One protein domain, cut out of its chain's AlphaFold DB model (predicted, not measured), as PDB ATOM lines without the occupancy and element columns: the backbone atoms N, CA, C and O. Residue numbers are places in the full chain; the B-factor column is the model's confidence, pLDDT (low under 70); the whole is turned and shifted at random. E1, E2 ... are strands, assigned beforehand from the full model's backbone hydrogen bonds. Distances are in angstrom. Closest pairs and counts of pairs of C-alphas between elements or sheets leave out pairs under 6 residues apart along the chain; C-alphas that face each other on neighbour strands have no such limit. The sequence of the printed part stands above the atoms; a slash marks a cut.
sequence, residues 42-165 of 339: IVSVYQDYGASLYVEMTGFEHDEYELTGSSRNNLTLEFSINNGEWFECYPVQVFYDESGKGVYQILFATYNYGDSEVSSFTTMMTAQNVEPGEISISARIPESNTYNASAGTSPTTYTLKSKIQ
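Overview. This is residues 42 to 165 of the 339 residues of an uncharacterized protein of Firmicutes bacterium CAG:631 (UniProt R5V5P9). With little regular structure, two four-stranded sheets, E1-E2-E5-E6 and E4-E3-E7-E8, face each other as a sandwich with loops at both ends. The printed part has 124 residues, 47 in eight named strands, E1 to E8, and no named helix: all strand, antiparallel. It is compact, radius of gyration of the C-alphas 14.8 A, and spans 47 by 28 by 27 A.

Arrangement. E5, residues 101 to 110, forms a hairpin with E6, residues 120 to 123, N 110 and O 120 being 2.7 A apart. The closest C-alphas of E5 and E4, residues 87 to 89, are those of Ile 106 and Cys 89, 6.6 A apart.

Along the chain. E1, residues 42 to 47, begins at C-alpha 42 (42.552, 44.489, -29.987). E2 is residues 53 to 58, E3 77 to 81, E7 133 to 140. E8, residues 156 to 160, ends at C-alpha 160 (28.216, 41.270, -37.183).

Size, cuts and confidence. Links E2-E3, E4-E5 and E7-E8 are long. pLDDT is under 70 at residues 61 to 74, 93 to 99 and 113 to 114.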
ATOM      1  N   ILE A  42      43.343  44.431 -28.753       93.88
ATOM      2  CA  ILE A  42      42.552  44.489 -29.987       93.88
ATOM      3  C   ILE A  42      42.689  45.903 -30.559       93.88
ATOM      4  O   ILE A  42      42.239  46.862 -29.932       93.88
ATOM      5  N   VAL A  43      43.294  46.021 -31.740       91.50
ATOM      6  CA  VAL A  43      43.473  47.288 -32.465       91.50
ATOM      7  C   VAL A  43      42.228  47.613 -33.278       91.50
ATOM      8  O   VAL A  43      41.691  48.718 -33.193       91.50
ATOM      9  N   SER A  44      41.755  46.642 -34.057       89.19
ATOM     10  CA  SER A  44      40.631  46.817 -34.968       89.19
ATOM     11  C   SER A  44      39.876  45.503 -35.170       89.19
ATOM     12  O   SER A  44      40.395  44.411 -34.928       89.19
ATOM     13  N   VAL A  45      38.611  45.616 -35.573       91.69
ATOM     14  CA  VAL A  45      37.738  44.487 -35.905       91.69
ATOM     15  C   VAL A  45      36.995  44.844 -37.185       91.69
ATOM     16  O   VAL A  45      36.416  45.930 -37.267       91.69
ATOM     17  N   TYR A  46      37.000  43.957 -38.178       87.69
ATOM     18  CA  TYR A  46      36.349  44.216 -39.462       87.69
ATOM     19  C   TYR A  46      35.879  42.934 -40.150       87.69
ATOM     20  O   TYR A  46      36.400  41.846 -39.901       87.69
ATOM     21  N   GLN A  47      34.887  43.075 -41.032       87.56
ATOM     22  CA  GLN A  47      34.450  42.012 -41.934       87.56
ATOM     23  C   GLN A  47      34.917  42.272 -43.361       87.56
ATOM     24  O   GLN A  47      34.803  43.399 -43.851       87.56
ATOM     25  N   ASP A  48      35.395  41.220 -44.020       81.25
ATOM     26  CA  ASP A  48      35.743  41.255 -45.438       81.25
ATOM     27  C   ASP A  48      34.538  41.010 -46.356       81.25
ATOM     28  O   ASP A  48      33.392  40.913 -45.912       81.25
ATOM     29  N   TYR A  49      34.808  40.900 -47.656       76.25
ATOM     30  CA  TYR A  49      33.788  40.665 -48.673       76.25
ATOM     31  C   TYR A  49      33.166  39.267 -48.656       76.25
ATOM     32  O   TYR A  49      32.014  39.107 -49.054       76.25
ATOM     33  N   GLY A  50      33.878  38.270 -48.124       79.94
ATOM     34  CA  GLY A  50      33.319  36.959 -47.791       79.94
ATOM     35  C   GLY A  50      32.552  36.962 -46.466       79.94
ATOM     36  O   GLY A  50      32.211  35.898 -45.950       79.94
ATOM     37  N   ALA A  51      32.329  38.145 -45.881       85.75
ATOM     38  CA  ALA A  51      31.763  38.378 -44.562       85.75
ATOM     39  C   ALA A  51      32.532  37.725 -43.399       85.75
ATOM     40  O   ALA A  51      32.029  37.699 -42.277       85.75
ATOM     41  N   SER A  52      33.758  37.246 -43.611       88.25
ATOM     42  CA  SER A  52      34.593  36.701 -42.541       88.25
ATOM     43  C   SER A  52      35.022  37.801 -41.577       88.25
ATOM     44  O   SER A  52      35.337  38.909 -42.007       88.25
ATOM     45  N   LEU A  53      35.032  37.502 -40.276       91.75
ATOM     46  CA  LEU A  53      35.420  38.456 -39.239       91.75
ATOM     47  C   LEU A  53      36.903  38.312 -38.910       91.75
ATOM     48  O   LEU A  53      37.348  37.239 -38.484       91.75
ATOM     49  N   TYR A  54      37.621  39.425 -39.012       90.94
ATOM     50  CA  TYR A  54      39.021  39.541 -38.648       90.94
ATOM     51  C   TYR A  54      39.202  40.477 -37.459       90.94
ATOM     52  O   TYR A  54      38.464  41.448 -37.280       90.94
ATOM     53  N   VAL A  55      40.211  40.168 -36.653       92.00
ATOM     54  CA  VAL A  55      40.648  40.980 -35.525       92.00
ATOM     55  C   VAL A  55      42.132  41.257 -35.672       92.00
ATOM     56  O   VAL A  55      42.939  40.331 -35.747       92.00
ATOM     57  N   GLU A  56      42.482  42.535 -35.704       90.75
ATOM     58  CA  GLU A  56      43.863  42.988 -35.659       90.75
ATOM     59  C   GLU A  56      44.306  43.119 -34.206       90.75
ATOM     60  O   GLU A  56      43.644  43.757 -33.381       90.75
ATOM     61  N   MET A  57      45.441  42.507 -33.904       90.00
ATOM     62  CA  MET A  57      45.993  42.411 -32.567       90.00
ATOM     63  C   MET A  57      47.377  43.056 -32.522       90.00
ATOM     64  O   MET A  57      48.150  42.957 -33.477       90.00
ATOM     65  N   THR A  58      47.726  43.634 -31.376       88.44
ATOM     66  CA  THR A  58      49.078  44.132 -31.076       88.44
ATOM     67  C   THR A  58      49.489  43.783 -29.646       88.44
ATOM     68  O   THR A  58      48.667  43.351 -28.837       88.44
ATOM     69  N   GLY A  59      50.763  44.004 -29.323       81.19
ATOM     70  CA  GLY A  59      51.262  44.027 -27.949       81.19
ATOM     71  C   GLY A  59      51.475  42.650 -27.331       81.19
ATOM     72  O   GLY A  59      51.812  42.561 -26.155       81.19
ATOM     73  N   PHE A  60      51.318  41.564 -28.084       78.25
ATOM     74  CA  PHE A  60      51.586  40.219 -27.586       78.25
ATOM     75  C   PHE A  60      53.031  39.823 -27.912       78.25
ATOM     76  O   PHE A  60      53.398  39.664 -29.071       78.25
ATOM     77  N   GLU A  61      53.870  39.684 -26.883       66.56
ATOM     78  CA  GLU A  61      55.209  39.113 -27.048       66.56
ATOM     79  C   GLU A  61      55.135  37.585 -27.004       66.56
ATOM     80  O   GLU A  61      54.424  36.987 -26.189       66.56
ATOM     81  N   HIS A  62      55.889  36.952 -27.895       61.38
ATOM     82  CA  HIS A  62      56.020  35.507 -27.951       61.38
ATOM     83  C   HIS A  62      57.169  35.091 -27.039       61.38
ATOM     84  O   HIS A  62      58.327  35.352 -27.364       61.38
ATOM     85  N   ASP A  63      56.891  34.410 -25.925       58.62
ATOM     86  CA  ASP A  63      57.982  33.655 -25.311       58.62
ATOM     87  C   ASP A  63      58.357  32.497 -26.257       58.62
ATOM     88  O   ASP A  63      57.543  32.030 -27.062       58.62
ATOM     89  N   GLU A  64      59.590  32.001 -26.140       53.50
ATOM     90  CA  GLU A  64      60.037  30.761 -26.779       53.50
ATOM     91  C   GLU A  64      59.255  29.563 -26.196       53.50
ATOM     92  O   GLU A  64      59.727  28.827 -25.329       53.50
ATOM     93  N   TYR A  65      57.997  29.400 -26.603       57.03
ATOM     94  CA  TYR A  65      57.133  28.325 -26.147       57.03
ATOM     95  C   TYR A  65      57.301  27.100 -27.046       57.03
ATOM     96  O   TYR A  65      56.923  27.120 -28.214       57.03
ATOM     97  N   GLU A  66      57.731  25.977 -26.477       50.16
ATOM     98  CA  GLU A  66      57.184  24.694 -26.917       50.16
ATOM     99  C   GLU A  66      55.799  24.581 -26.275       50.16
ATOM    100  O   GLU A  66      55.684  24.484 -25.056       50.16
ATOM    101  N   LEU A  67      54.723  24.661 -27.051       53.53
ATOM    102  CA  LEU A  67      53.377  24.441 -26.524       53.53
ATOM    103  C   LEU A  67      53.188  22.931 -26.297       53.53
ATOM    104  O   LEU A  67      53.412  22.127 -27.200       53.53
ATOM    105  N   THR A  68      52.821  22.508 -25.082       44.72
ATOM    106  CA  THR A  68      52.587  21.086 -24.779       44.72
ATOM    107  C   THR A  68      51.545  20.486 -25.722       44.72
ATOM    108  O   THR A  68      50.379  20.868 -25.675       44.72
ATOM    109  N   GLY A  69      51.942  19.473 -26.497       45.06
ATOM    110  CA  GLY A  69      51.011  18.537 -27.135       45.06
ATOM    111  C   GLY A  69      50.492  18.902 -28.529       45.06
ATOM    112  O   GLY A  69      49.626  18.187 -29.029       45.06
ATOM    113  N   SER A  70      51.009  19.938 -29.190       43.41
ATOM    114  CA  SER A  70      50.610  20.283 -30.563       43.41
ATOM    115  C   SER A  70      51.681  21.102 -31.285       43.41
ATOM    116  O   SER A  70      52.487  21.789 -30.664       43.41
ATOM    117  N   SER A  71      51.685  21.044 -32.620       43.78
ATOM    118  CA  SER A  71      52.472  21.911 -33.510       43.78
ATOM    119  C   SER A  71      51.917  23.343 -33.527       43.78
ATOM    120  O   SER A  71      51.659  23.903 -34.592       43.78
ATOM    121  N   ARG A  72      51.610  23.904 -32.353       52.47
ATOM    122  CA  ARG A  72      51.101  25.266 -32.239       52.47
ATOM    123  C   ARG A  72      52.247  26.229 -32.520       52.47
ATOM    124  O   ARG A  72      53.335  26.094 -31.963       52.47
ATOM    125  N   ASN A  73      51.983  27.183 -33.401       57.62
ATOM    126  CA  ASN A  73      52.908  28.263 -33.694       57.62
ATOM    127  C   ASN A  73      53.023  29.137 -32.435       57.62
ATOM    128  O   ASN A  73      52.035  29.308 -31.719       57.62
ATOM    129  N   ASN A  74      54.186  29.728 -32.165       63.69
ATOM    130  CA  ASN A  74      54.374  30.672 -31.049       63.69
ATOM    131  C   ASN A  74      53.411  31.878 -31.110       63.69
ATOM    132  O   ASN A  74      53.306  32.630 -30.149       63.69
ATOM    133  N   LEU A  75      52.674  32.001 -32.213       72.75
ATOM    134  CA  LEU A  75      51.771  33.073 -32.594       72.75
ATOM    135  C   LEU A  75      50.288  32.800 -32.311       72.75
ATOM    136  O   LEU A  75      49.443  33.593 -32.698       72.75
ATOM    137  N   THR A  76      49.931  31.669 -31.705       83.00
ATOM    138  CA  THR A  76      48.523  31.359 -31.413       83.00
ATOM    139  C   THR A  76      47.965  32.276 -30.320       83.00
ATOM    140  O   THR A  76      48.587  32.448 -29.271       83.00
ATOM    141  N   LEU A  77      46.752  32.791 -30.532       89.44
ATOM    142  CA  LEU A  77      45.947  33.468 -29.512       89.44
ATOM    143  C   LEU A  77      44.659  32.689 -29.239       89.44
ATOM    144  O   LEU A  77      44.217  31.875 -30.051       89.44
ATOM    145  N   GLU A  78      44.049  32.949 -28.086       92.31
ATOM    146  CA  GLU A  78      42.707  32.469 -27.768       92.31
ATOM    147  C   GLU A  78      41.712  33.626 -27.782       92.31
ATOM    148  O   GLU A  78      41.986  34.695 -27.234       92.31
ATOM    149  N   PHE A  79      40.535  33.380 -28.353       95.25
ATOM    150  CA  PHE A  79      39.445  34.343 -28.442       95.25
ATOM    151  C   PHE A  79      38.195  33.822 -27.743       95.25
ATOM    152  O   PHE A  79      38.005  32.619 -27.588       95.25
ATOM    153  N   SER A  80      37.338  34.740 -27.309       94.75
ATOM    154  CA  SER A  80      36.011  34.442 -26.776       94.75
ATOM    155  C   SER A  80      35.000  35.401 -27.390       94.75
ATOM    156  O   SER A  80      35.230  36.613 -27.434       94.75
ATOM    157  N   ILE A  81      33.879  34.846 -27.853       95.12
ATOM    158  CA  ILE A  81      32.722  35.598 -28.345       95.12
ATOM    159  C   ILE A  81      31.640  35.581 -27.269       95.12
ATOM    160  O   ILE A  81      31.291  34.519 -26.755       95.12
ATOM    161  N   ASN A  82      31.080  36.745 -26.937       94.19
ATOM    162  CA  ASN A  82      29.976  36.890 -25.981       94.19
ATOM    163  C   ASN A  82      30.263  36.291 -24.596       94.19
ATOM    164  O   ASN A  82      29.360  35.784 -23.933       94.19
ATOM    165  N   ASN A  83      31.524  36.367 -24.153       90.44
ATOM    166  CA  ASN A  83      32.026  35.722 -22.934       90.44
ATOM    167  C   ASN A  83      31.785  34.198 -22.902       90.44
ATOM    168  O   ASN A  83      31.634  33.611 -21.828       90.44
ATOM    169  N   GLY A  84      31.709  33.568 -24.077       90.12
ATOM    170  CA  GLY A  84      31.626  32.124 -24.246       90.12
ATOM    171  C   GLY A  84      32.965  31.421 -24.023       90.12
ATOM    172  O   GLY A  84      33.919  31.992 -23.486       90.12
ATOM    173  N   GLU A  85      33.037  30.161 -24.445       91.50
ATOM    174  CA  GLU A  85      34.258  29.364 -24.334       91.50
ATOM    175  C   GLU A  85      35.413  29.980 -25.134       91.50
ATOM    176  O   GLU A  85      35.215  30.604 -26.178       91.50
ATOM    177  N   TRP A  86      36.628  29.816 -24.610       92.88
ATOM    178  CA  TRP A  86      37.841  30.254 -25.288       92.88
ATOM    179  C   TRP A  86      38.201  29.259 -26.388       92.88
ATOM    180  O   TRP A  86      38.224  28.053 -26.140       92.88
ATOM    181  N   PHE A  87      38.515  29.762 -27.576       91.06
ATOM    182  CA  PHE A  87      38.932  28.953 -28.715       91.06
ATOM    183  C   PHE A  87      40.221  29.488 -29.324       91.06
ATOM    184  O   PHE A  87      40.473  30.692 -29.346       91.06
ATOM    185  N   GLU A  88      41.053  28.572 -29.809       88.00
ATOM    186  CA  GLU A  88      42.347  28.889 -30.407       88.00
ATOM    187  C   GLU A  88      42.179  29.418 -31.832       88.00
ATOM    188  O   GLU A  88      41.407  28.874 -32.622       88.00
ATOM    189  N   CYS A  89      42.950  30.445 -32.179       87.56
ATOM    190  CA  CYS A  89      43.078  30.952 -33.541       87.56
ATOM    191  C   CYS A  89      44.550  31.160 -33.893       87.56
ATOM    192  O   CYS A  89      45.351  31.651 -33.093       87.56
ATOM    193  N   TYR A  90      44.892  30.795 -35.124       84.56
ATOM    194  CA  TYR A  90      46.195  31.073 -35.713       84.56
ATOM    195  C   TYR A  90      46.136  32.410 -36.455       84.56
ATOM    196  O   TYR A  90      45.077  32.743 -36.997       84.56
ATOM    197  N   PRO A  91      47.239  33.175 -36.495       80.44
ATOM    198  CA  PRO A  91      47.275  34.374 -37.310       80.44
ATOM    199  C   PRO A  91      47.175  33.982 -38.780       80.44
ATOM    200  O   PRO A  91      47.656  32.926 -39.206       80.44
ATOM    201  N   VAL A  92      46.575  34.861 -39.568       77.38
ATOM    202  CA  VAL A  92      46.588  34.744 -41.018       77.38
ATOM    203  C   VAL A  92      48.029  34.978 -41.476       77.38
ATOM    204  O   VAL A  92      48.601  36.032 -41.215       77.38
ATOM    205  N   GLN A  93      48.631  33.969 -42.115       67.19
ATOM    206  CA  GLN A  93      50.085  33.872 -42.326       67.19
ATOM    207  C   GLN A  93      50.706  35.094 -43.024       67.19
ATOM    208  O   GLN A  93      51.860  35.424 -42.776       67.19
ATOM    209  N   VAL A  94      49.933  35.750 -43.883       61.47
ATOM    210  CA  VAL A  94      50.324  36.915 -44.686       61.47
ATOM    211  C   VAL A  94      50.216  38.256 -43.942       61.47
ATOM    212  O   VAL A  94      50.821  39.234 -44.366       61.47
ATOM    213  N   PHE A  95      49.518  38.310 -42.802       58.94
ATOM    214  CA  PHE A  95      49.250  39.541 -42.035       58.94
ATOM    215  C   PHE A  95      49.899  39.544 -40.653       58.94
ATOM    216  O   PHE A  95      49.387  40.146 -39.709       58.94
ATOM    217  N   TYR A  96      50.998  38.817 -40.517       65.50
ATOM    218  CA  TYR A  96      51.734  38.689 -39.274       65.50
ATOM    219  C   TYR A  96      53.145  39.252 -39.439       65.50
ATOM    220  O   TYR A  96      53.813  38.982 -40.438       65.50
ATOM    221  N   ASP A  97      53.601  39.987 -38.426       64.75
ATOM    222  CA  ASP A  97      55.002  40.359 -38.273       64.75
ATOM    223  C   ASP A  97      55.555  39.886 -36.917       64.75
ATOM    224  O   ASP A  97      54.846  39.790 -35.916       64.75
ATOM    225  N   GLU A  98      56.859  39.598 -36.863       64.31
ATOM    226  CA  GLU A  98      57.538  39.122 -35.646       64.31
ATOM    227  C   GLU A  98      57.596  40.170 -34.514       64.31
ATOM    228  O   GLU A  98      58.206  39.921 -33.475       64.31
ATOM    229  N   SER A  99      56.967  41.344 -34.678       67.12
ATOM    230  CA  SER A  99      56.965  42.431 -33.695       67.12
ATOM    231  C   SER A  99      55.799  42.369 -32.698       67.12
ATOM    232  O   SER A  99      55.614  43.301 -31.913       67.12
ATOM    233  N   GLY A 100      55.032  41.273 -32.693       71.31
ATOM    234  CA  GLY A 100      53.880  41.100 -31.803       71.31
ATOM    235  C   GLY A 100      52.616  41.769 -32.335       71.31
ATOM    236  O   GLY A 100      51.796  42.269 -31.557       71.31
ATOM    237  N   LYS A 101      52.480  41.809 -33.666       81.25
ATOM    238  CA  LYS A 101      51.290  42.265 -34.382       81.25
ATOM    239  C   LYS A 101      50.794  41.182 -35.323       81.25
ATOM    240  O   LYS A 101      51.576  40.441 -35.917       81.25
ATOM    241  N   GLY A 102      49.480  41.080 -35.463       82.12
ATOM    242  CA  GLY A 102      48.910  40.106 -36.378       82.12
ATOM    243  C   GLY A 102      47.410  40.230 -36.549       82.12
ATOM    244  O   GLY A 102      46.705  40.682 -35.647       82.12
ATOM    245  N   VAL A 103      46.926  39.778 -37.701       85.75
ATOM    246  CA  VAL A 103      45.494  39.663 -37.994       85.75
ATOM    247  C   VAL A 103      45.042  38.215 -37.841       85.75
ATOM    248  O   VAL A 103      45.685  37.288 -38.335       85.75
ATOM    249  N   TYR A 104      43.908  38.024 -37.176       88.19
ATOM    250  CA  TYR A 104      43.307  36.721 -36.909       88.19
ATOM    251  C   TYR A 104      41.908  36.683 -37.506       88.19
ATOM    252  O   TYR A 104      41.062  37.497 -37.144       88.19
ATOM    253  N   GLN A 105      41.640  35.718 -38.384       90.25
ATOM    254  CA  GLN A 105      40.269  35.370 -38.742       90.25
ATOM    255  C   GLN A 105      39.679  34.581 -37.574       90.25
ATOM    256  O   GLN A 105      40.240  33.555 -37.196       90.25
ATOM    257  N   ILE A 106      38.580  35.051 -36.985       94.12
ATOM    258  CA  ILE A 106      37.978  34.400 -35.804       94.12
ATOM    259  C   ILE A 106      36.583  33.836 -36.075       94.12
ATOM    260  O   ILE A 106      36.142  32.924 -35.371       94.12
ATOM    261  N   LEU A 107      35.906  34.332 -37.115       94.00
ATOM    262  CA  LEU A 107      34.645  33.794 -37.616       94.00
ATOM    263  C   LEU A 107      34.679  33.702 -39.144       94.00
ATOM    264  O   LEU A 107      35.147  34.628 -39.806       94.00
ATOM    265  N   PHE A 108      34.102  32.638 -39.699       89.50
ATOM    266  CA  PHE A 108      33.742  32.575 -41.116       89.50
ATOM    267  C   PHE A 108      32.224  32.632 -41.278       89.50
ATOM    268  O   PHE A 108      31.470  32.054 -40.486       89.50
ATOM    269  N   ALA A 109      31.773  33.353 -42.297       88.62
ATOM    270  CA  ALA A 109      30.361  33.428 -42.625       88.62
ATOM    271  C   ALA A 109      29.868  32.103 -43.217       88.62
ATOM    272  O   ALA A 109      30.585  31.391 -43.917       88.62
ATOM    273  N   THR A 110      28.619  31.772 -42.925       85.94
ATOM    274  CA  THR A 110      27.896  30.629 -43.478       85.94
ATOM    275  C   THR A 110      26.699  31.169 -44.252       85.94
ATOM    276  O   THR A 110      25.835  31.831 -43.677       85.94
ATOM    277  N   TYR A 111      26.679  30.927 -45.560       80.38
ATOM    278  CA  TYR A 111      25.627  31.337 -46.494       80.38
ATOM    279  C   TYR A 111      25.659  30.438 -47.735       80.38
ATOM    280  O   TYR A 111      26.675  29.783 -47.992       80.38
ATOM    281  N   ASN A 112      24.567  30.368 -48.503       77.06
ATOM    282  CA  ASN A 112      24.606  29.646 -49.775       77.06
ATOM    283  C   ASN A 112      25.204  30.538 -50.860       77.06
ATOM    284  O   ASN A 112      24.968  31.743 -50.902       77.06
ATOM    285  N   TYR A 113      25.952  29.933 -51.778       62.19
ATOM    286  CA  TYR A 113      26.475  30.647 -52.937       62.19
ATOM    287  C   TYR A 113      25.330  31.281 -53.745       62.19
ATOM    288  O   TYR A 113      24.430  30.574 -54.201       62.19
ATOM    289  N   GLY A 114      25.379  32.605 -53.919       64.19
ATOM    290  CA  GLY A 114      24.328  33.404 -54.558       64.19
ATOM    291  C   GLY A 114      23.368  34.103 -53.586       64.19
ATOM    292  O   GLY A 114      22.596  34.954 -54.024       64.19
ATOM    293  N   ASP A 115      23.434  33.801 -52.285       75.06
ATOM    294  CA  ASP A 115      22.702  34.552 -51.265       75.06
ATOM    295  C   ASP A 115      23.426  35.870 -50.957       75.06
ATOM    296  O   ASP A 115      24.650  35.924 -50.837       75.06
ATOM    297  N   SER A 116      22.651  36.942 -50.788       78.62
ATOM    298  CA  SER A 116      23.153  38.243 -50.315       78.62
ATOM    299  C   SER A 116      23.080  38.386 -48.791       78.62
ATOM    300  O   SER A 116      23.482  39.416 -48.251       78.62
ATOM    301  N   GLU A 117      22.572  37.364 -48.094       87.62
ATOM    302  CA  GLU A 117      22.414  37.348 -46.641       87.62
ATOM    303  C   GLU A 117      23.193  36.189 -45.999       87.62
ATOM    304  O   GLU A 117      23.118  35.038 -46.428       87.62
ATOM    305  N   VAL A 118      23.920  36.507 -44.933       87.56
ATOM    306  CA  VAL A 118      24.646  35.577 -44.075       87.56
ATOM    307  C   VAL A 118      23.676  34.969 -43.076       87.56
ATOM    308  O   VAL A 118      23.086  35.689 -42.268       87.56
ATOM    309  N   SER A 119      23.526  33.643 -43.107       85.88
ATOM    310  CA  SER A 119      22.602  32.942 -42.213       85.88
ATOM    311  C   SER A 119      23.178  32.732 -40.817       85.88
ATOM    312  O   SER A 119      22.423  32.688 -39.856       85.88
ATOM    313  N   SER A 120      24.498  32.576 -40.699       90.25
ATOM    314  CA  SER A 120      25.201  32.478 -39.416       90.25
ATOM    315  C   SER A 120      26.705  32.670 -39.600       90.25
ATOM    316  O   SER A 120      27.226  32.614 -40.711       90.25
ATOM    317  N   PHE A 121      27.418  32.841 -38.497       92.38
ATOM    318  CA  PHE A 121      28.872  32.819 -38.432       92.38
ATOM    319  C   PHE A 121      29.328  31.623 -37.624       92.38
ATOM    320  O   PHE A 121      28.657  31.215 -36.682       92.38
ATOM    321  N   THR A 122      30.490  31.085 -37.959       90.94
ATOM    322  CA  THR A 122      31.046  29.938 -37.254       90.94
ATOM    323  C   THR A 122      32.431  30.287 -36.736       90.94
ATOM    324  O   THR A 122      33.276  30.779 -37.482       90.94
ATOM    325  N   THR A 123      32.657  30.044 -35.446       86.12
ATOM    326  CA  THR A 123      33.980  30.186 -34.816       86.12
ATOM    327  C   THR A 123      34.991  29.260 -35.458       86.12
ATOM    328  O   THR A 123      34.722  28.088 -35.753       86.12
ATOM    329  N   MET A 124      36.186  29.802 -35.656       76.81
ATOM    330  CA  MET A 124      37.323  29.011 -36.083       76.81
ATOM    331  C   MET A 124      37.597  27.906 -35.060       76.81
ATOM    332  O   MET A 124      37.484  28.111 -33.854       76.81
ATOM    333  N   MET A 125      37.967  26.723 -35.553       71.94
ATOM    334  CA  MET A 125      38.391  25.546 -34.776       71.94
ATOM    335  C   MET A 125      37.323  24.846 -33.913       71.94
ATOM    336  O   MET A 125      37.393  23.624 -33.781       71.94
ATOM    337  N   THR A 126      36.341  25.549 -33.346       75.62
ATOM    338  CA  THR A 126      35.325  24.959 -32.445       75.62
ATOM    339  C   THR A 126      33.947  24.788 -33.078       75.62
ATOM    340  O   THR A 126      33.112  24.074 -32.525       75.62
ATOM    341  N   ALA A 127      33.716  25.380 -34.252       76.88
ATOM    342  CA  ALA A 127      32.466  25.278 -34.999       76.88
ATOM    343  C   ALA A 127      31.209  25.736 -34.223       76.88
ATOM    344  O   ALA A 127      30.094  25.291 -34.498       76.88
ATOM    345  N   GLN A 128      31.371  26.631 -33.244       84.12
ATOM    346  CA  GLN A 128      30.249  27.275 -32.561       84.12
ATOM    347  C   GLN A 128      29.592  28.302 -33.489       84.12
ATOM    348  O   GLN A 128      30.275  29.199 -33.989       84.12
ATOM    349  N   ASN A 129      28.270  28.197 -33.640       90.25
ATOM    350  CA  ASN A 129      27.456  29.161 -34.375       90.25
ATOM    351  C   ASN A 129      27.255  30.460 -33.585       90.25
ATOM    352  O   ASN A 129      26.978  30.443 -32.382       90.25
ATOM    353  N   VAL A 130      27.338  31.576 -34.297       92.00
ATOM    354  CA  VAL A 130      27.111  32.939 -33.824       92.00
ATOM    355  C   VAL A 130      26.157  33.612 -34.806       92.00
ATOM    356  O   VAL A 130      26.382  33.598 -36.014       92.00
ATOM    357  N   GLU A 131      25.069  34.177 -34.295       92.00
ATOM    358  CA  GLU A 131      24.092  34.893 -35.120       92.00
ATOM    359  C   GLU A 131      24.611  36.292 -35.497       92.00
ATOM    360  O   GLU A 131      25.376  36.884 -34.726       92.00
ATOM    361  N   PRO A 132      24.184  36.857 -36.642       92.75
ATOM    362  CA  PRO A 132      24.397  38.271 -36.931       92.75
ATOM    363  C   PRO A 132      23.842  39.183 -35.821       92.75
ATOM    364  O   PRO A 132      22.836  38.867 -35.184       92.75
ATOM    365  N   GLY A 133      24.469  40.344 -35.621       93.50
ATOM    366  CA  GLY A 133      24.110  41.308 -34.577       93.50
ATOM    367  C   GLY A 133      25.283  41.721 -33.688       93.50
ATOM    368  O   GLY A 133      26.445  41.464 -33.998       93.50
ATOM    369  N   GLU A 134      24.982  42.405 -32.583       96.00
ATOM    370  CA  GLU A 134      26.006  42.852 -31.635       96.00
ATOM    371  C   GLU A 134      26.685  41.662 -30.948       96.00
ATOM    372  O   GLU A 134      26.038  40.812 -30.332       96.00
ATOM    373  N   ILE A 135      28.014  41.641 -31.019       96.12
ATOM    374  CA  ILE A 135      28.870  40.689 -30.323       96.12
ATOM    375  C   ILE A 135      29.903  41.416 -29.468       96.12
ATOM    376  O   ILE A 135      30.261  42.566 -29.723       96.12
ATOM    377  N   SER A 136      30.422  40.715 -28.467       97.19
ATOM    378  CA  SER A 136      31.610  41.129 -27.719       97.19
ATOM    379  C   SER A 136      32.749  40.147 -27.952       97.19
ATOM    380  O   SER A 136      32.534  38.935 -27.960       97.19
ATOM    381  N   ILE A 137      33.954  40.672 -28.150       97.62
ATOM    382  CA  ILE A 137      35.152  39.913 -28.502       97.62
ATOM    383  C   ILE A 137      36.206  40.167 -27.434       97.62
ATOM    384  O   ILE A 137      36.498  41.314 -27.106       97.62
ATOM    385  N   SER A 138      36.783  39.102 -26.890       97.12
ATOM    386  CA  SER A 138      37.944  39.178 -25.998       97.12
ATOM    387  C   SER A 138      39.058  38.283 -26.517       97.12
ATOM    388  O   SER A 138      38.776  37.239 -27.102       97.12
ATOM    389  N   ALA A 139      40.306  38.665 -26.265       95.25
ATOM    390  CA  ALA A 139      41.490  37.895 -26.630       95.25
ATOM    391  C   ALA A 139      42.360  37.611 -25.398       95.25
ATOM    392  O   ALA A 139      42.287  38.327 -24.394       95.25
ATOM    393  N   ARG A 140      43.197  36.576 -25.453       92.56
ATOM    394  CA  ARG A 140      44.223  36.310 -24.436       92.56
ATOM    395  C   ARG A 140      45.384  35.502 -24.994       92.56
ATOM    396  O   ARG A 140      45.245  34.801 -25.997       92.56
ATOM    397  N   ILE A 141      46.506  35.545 -24.283       89.06
ATOM    398  CA  ILE A 141      47.666  34.705 -24.571       89.06
ATOM    399  C   ILE A 141      47.406  33.300 -23.980       89.06
ATOM    400  O   ILE A 141      47.168  33.188 -22.767       89.06
ATOM    401  N   PRO A 142      47.435  32.229 -24.799       87.69
ATOM    402  CA  PRO A 142      47.049  30.874 -24.402       87.69
ATOM    403  C   PRO A 142      48.091  30.229 -23.504       87.69
ATOM    404  O   PRO A 142      49.284  30.511 -23.623       87.69
ATOM    405  N   GLU A 143      47.654  29.340 -22.613       86.50
ATOM    406  CA  GLU A 143      48.517  28.609 -21.677       86.50
ATOM    407  C   GLU A 143      49.727  27.944 -22.363       86.50
ATOM    408  O   GLU A 143      49.611  27.357 -23.438       86.50
ATOM    409  N   SER A 144      50.889  27.993 -21.704       79.69
ATOM    410  CA  SER A 144      52.129  27.370 -22.177       79.69
ATOM    411  C   SER A 144      52.736  26.426 -21.140       79.69
ATOM    412  O   SER A 144      52.181  26.225 -20.058       79.69
ATOM    413  N   ASN A 145      53.903  25.849 -21.435       76.12
ATOM    414  CA  ASN A 145      54.623  24.988 -20.488       76.12
ATOM    415  C   ASN A 145      55.109  25.752 -19.247       76.12
ATOM    416  O   ASN A 145      55.360  25.140 -18.212       76.12
ATOM    417  N   THR A 146      55.256  27.076 -19.343       78.12
ATOM    418  CA  THR A 146      55.829  27.920 -18.284       78.12
ATOM    419  C   THR A 146      54.795  28.816 -17.612       78.12
ATOM    420  O   THR A 146      54.925  29.081 -16.416       78.12
ATOM    421  N   TYR A 147      53.771  29.263 -18.343       84.38
ATOM    422  CA  TYR A 147      52.789  30.222 -17.841       84.38
ATOM    423  C   TYR A 147      51.354  29.722 -17.992       84.38
ATOM    424  O   TYR A 147      51.006  29.093 -18.991       84.38
ATOM    425  N   ASN A 148      50.511  30.068 -17.018       88.00
ATOM    426  CA  ASN A 148      49.057  29.957 -17.134       88.00
ATOM    427  C   ASN A 148      48.558  30.851 -18.280       88.00
ATOM    428  O   ASN A 148      49.233  31.814 -18.663       88.00
ATOM    429  N   ALA A 149      47.377  30.574 -18.840       89.25
ATOM    430  CA  ALA A 149      46.716  31.517 -19.752       89.25
ATOM    431  C   ALA A 149      46.650  32.918 -19.117       89.25
ATOM    432  O   ALA A 149      46.433  33.047 -17.910       89.25
ATOM    433  N   SER A 150      46.875  33.969 -19.910       91.12
ATOM    434  CA  SER A 150      46.740  35.331 -19.393       91.12
ATOM    435  C   SER A 150      45.277  35.637 -19.049       91.12
ATOM    436  O   SER A 150      44.351  34.938 -19.470       91.12
ATOM    437  N   ALA A 151      45.039  36.732 -18.324       92.88
ATOM    438  CA  ALA A 151      43.698  37.310 -18.267       92.88
ATOM    439  C   ALA A 151      43.204  37.673 -19.684       92.88
ATOM    440  O   ALA A 151      44.018  37.910 -20.578       92.88
ATOM    441  N   GLY A 152      41.887  37.721 -19.883       93.81
ATOM    442  CA  GLY A 152      41.299  38.244 -21.119       93.81
ATOM    443  C   GLY A 152      41.508  39.751 -21.253       93.81
ATOM    444  O   GLY A 152      41.649  40.454 -20.250       93.81
ATOM    445  N   THR A 153      41.532  40.253 -22.485       95.06
ATOM    446  CA  THR A 153      41.393  41.688 -22.754       95.06
ATOM    447  C   THR A 153      40.054  42.210 -22.234       95.06
ATOM    448  O   THR A 153      39.133  41.445 -21.941       95.06
ATOM    449  N   SER A 154      39.921  43.535 -22.151       94.38
ATOM    450  CA  SER A 154      38.584  44.125 -22.042       94.38
ATOM    451  C   SER A 154      37.779  43.778 -23.306       94.38
ATOM    452  O   SER A 154      38.367  43.801 -24.390       94.38
ATOM    453  N   PRO A 155      36.478  43.443 -23.199       95.44
ATOM    454  CA  PRO A 155      35.689  43.088 -24.371       95.44
ATOM    455  C   PRO A 155      35.522  44.265 -25.338       95.44
ATOM    456  O   PRO A 155      35.100  45.349 -24.930       95.44
ATOM    457  N   THR A 156      35.792  44.025 -26.618       97.38
ATOM    458  CA  THR A 156      35.517  44.952 -27.722       97.38
ATOM    459  C   THR A 156      34.180  44.591 -28.358       97.38
ATOM    460  O   THR A 156      33.965  43.436 -28.723       97.38
ATOM    461  N   THR A 157      33.275  45.561 -28.497       96.81
ATOM    462  CA  THR A 157      31.983  45.353 -29.171       96.81
ATOM    463  C   THR A 157      32.125  45.517 -30.682       96.81
ATOM    464  O   THR A 157      32.785  46.447 -31.142       96.81
ATOM    465  N   TYR A 158      31.468  44.648 -31.448       95.06
ATOM    466  CA  TYR A 158      31.367  44.737 -32.904       95.06
ATOM    467  C   TYR A 158      29.979  44.274 -33.369       95.06
ATOM    468  O   TYR A 158      29.400  43.372 -32.770       95.06
ATOM    469  N   THR A 159      29.445  44.861 -34.441       95.31
ATOM    470  CA  THR A 159      28.169  44.434 -35.039       95.31
ATOM    471  C   THR A 159      28.441  43.529 -36.232       95.31
ATOM    472  O   THR A 159      28.887  43.998 -37.277       95.31
ATOM    473  N   LEU A 160      28.159  42.234 -36.088       94.31
ATOM    474  CA  LEU A 160      28.216  41.270 -37.183       94.31
ATOM    475  C   LEU A 160      27.126  41.563 -38.207       94.31
ATOM    476  O   LEU A 160      25.934  41.404 -37.939       94.31
ATOM    477  N   LYS A 161      27.556  41.965 -39.395       92.12
ATOM    478  CA  LYS A 161      26.689  42.371 -40.495       92.12
ATOM    479  C   LYS A 161      26.214  41.151 -41.260       92.12
ATOM    480  O   LYS A 161      27.017  40.283 -41.592       92.12
ATOM    481  N   SER A 162      24.922  41.099 -41.566       90.00
ATOM    482  CA  SER A 162      24.321  39.970 -42.279       90.00
ATOM    483  C   SER A 162      24.274  40.155 -43.788       90.00
ATOM    484  O   SER A 162      24.022  39.185 -44.483       90.00
ATOM    485  N   LYS A 163      24.481  41.358 -44.328       89.88
ATOM    486  CA  LYS A 163      24.284  41.617 -45.761       89.88
ATOM    487  C   LYS A 163      25.596  41.790 -46.505       89.88
ATOM    488  O   LYS A 163      26.408  42.640 -46.140       89.88
ATOM    489  N   ILE A 164      25.758  41.026 -47.579       82.75
ATOM    490  CA  ILE A 164      26.867  41.134 -48.523       82.75
ATOM    491  C   ILE A 164      26.441  42.060 -49.657       82.75
ATOM    492  O   ILE A 164      25.418  41.837 -50.306       82.75
ATOM    493  N   GLN A 165      27.210  43.124 -49.874       80.50
ATOM    494  CA  GLN A 165      27.047  43.965 -51.053       80.50
ATOM    495  C   GLN A 165      27.930  43.446 -52.184       80.50
ATOM    496  O   GLN A 165      29.089  43.110 -51.960       80.50
TER     497      GLN A 165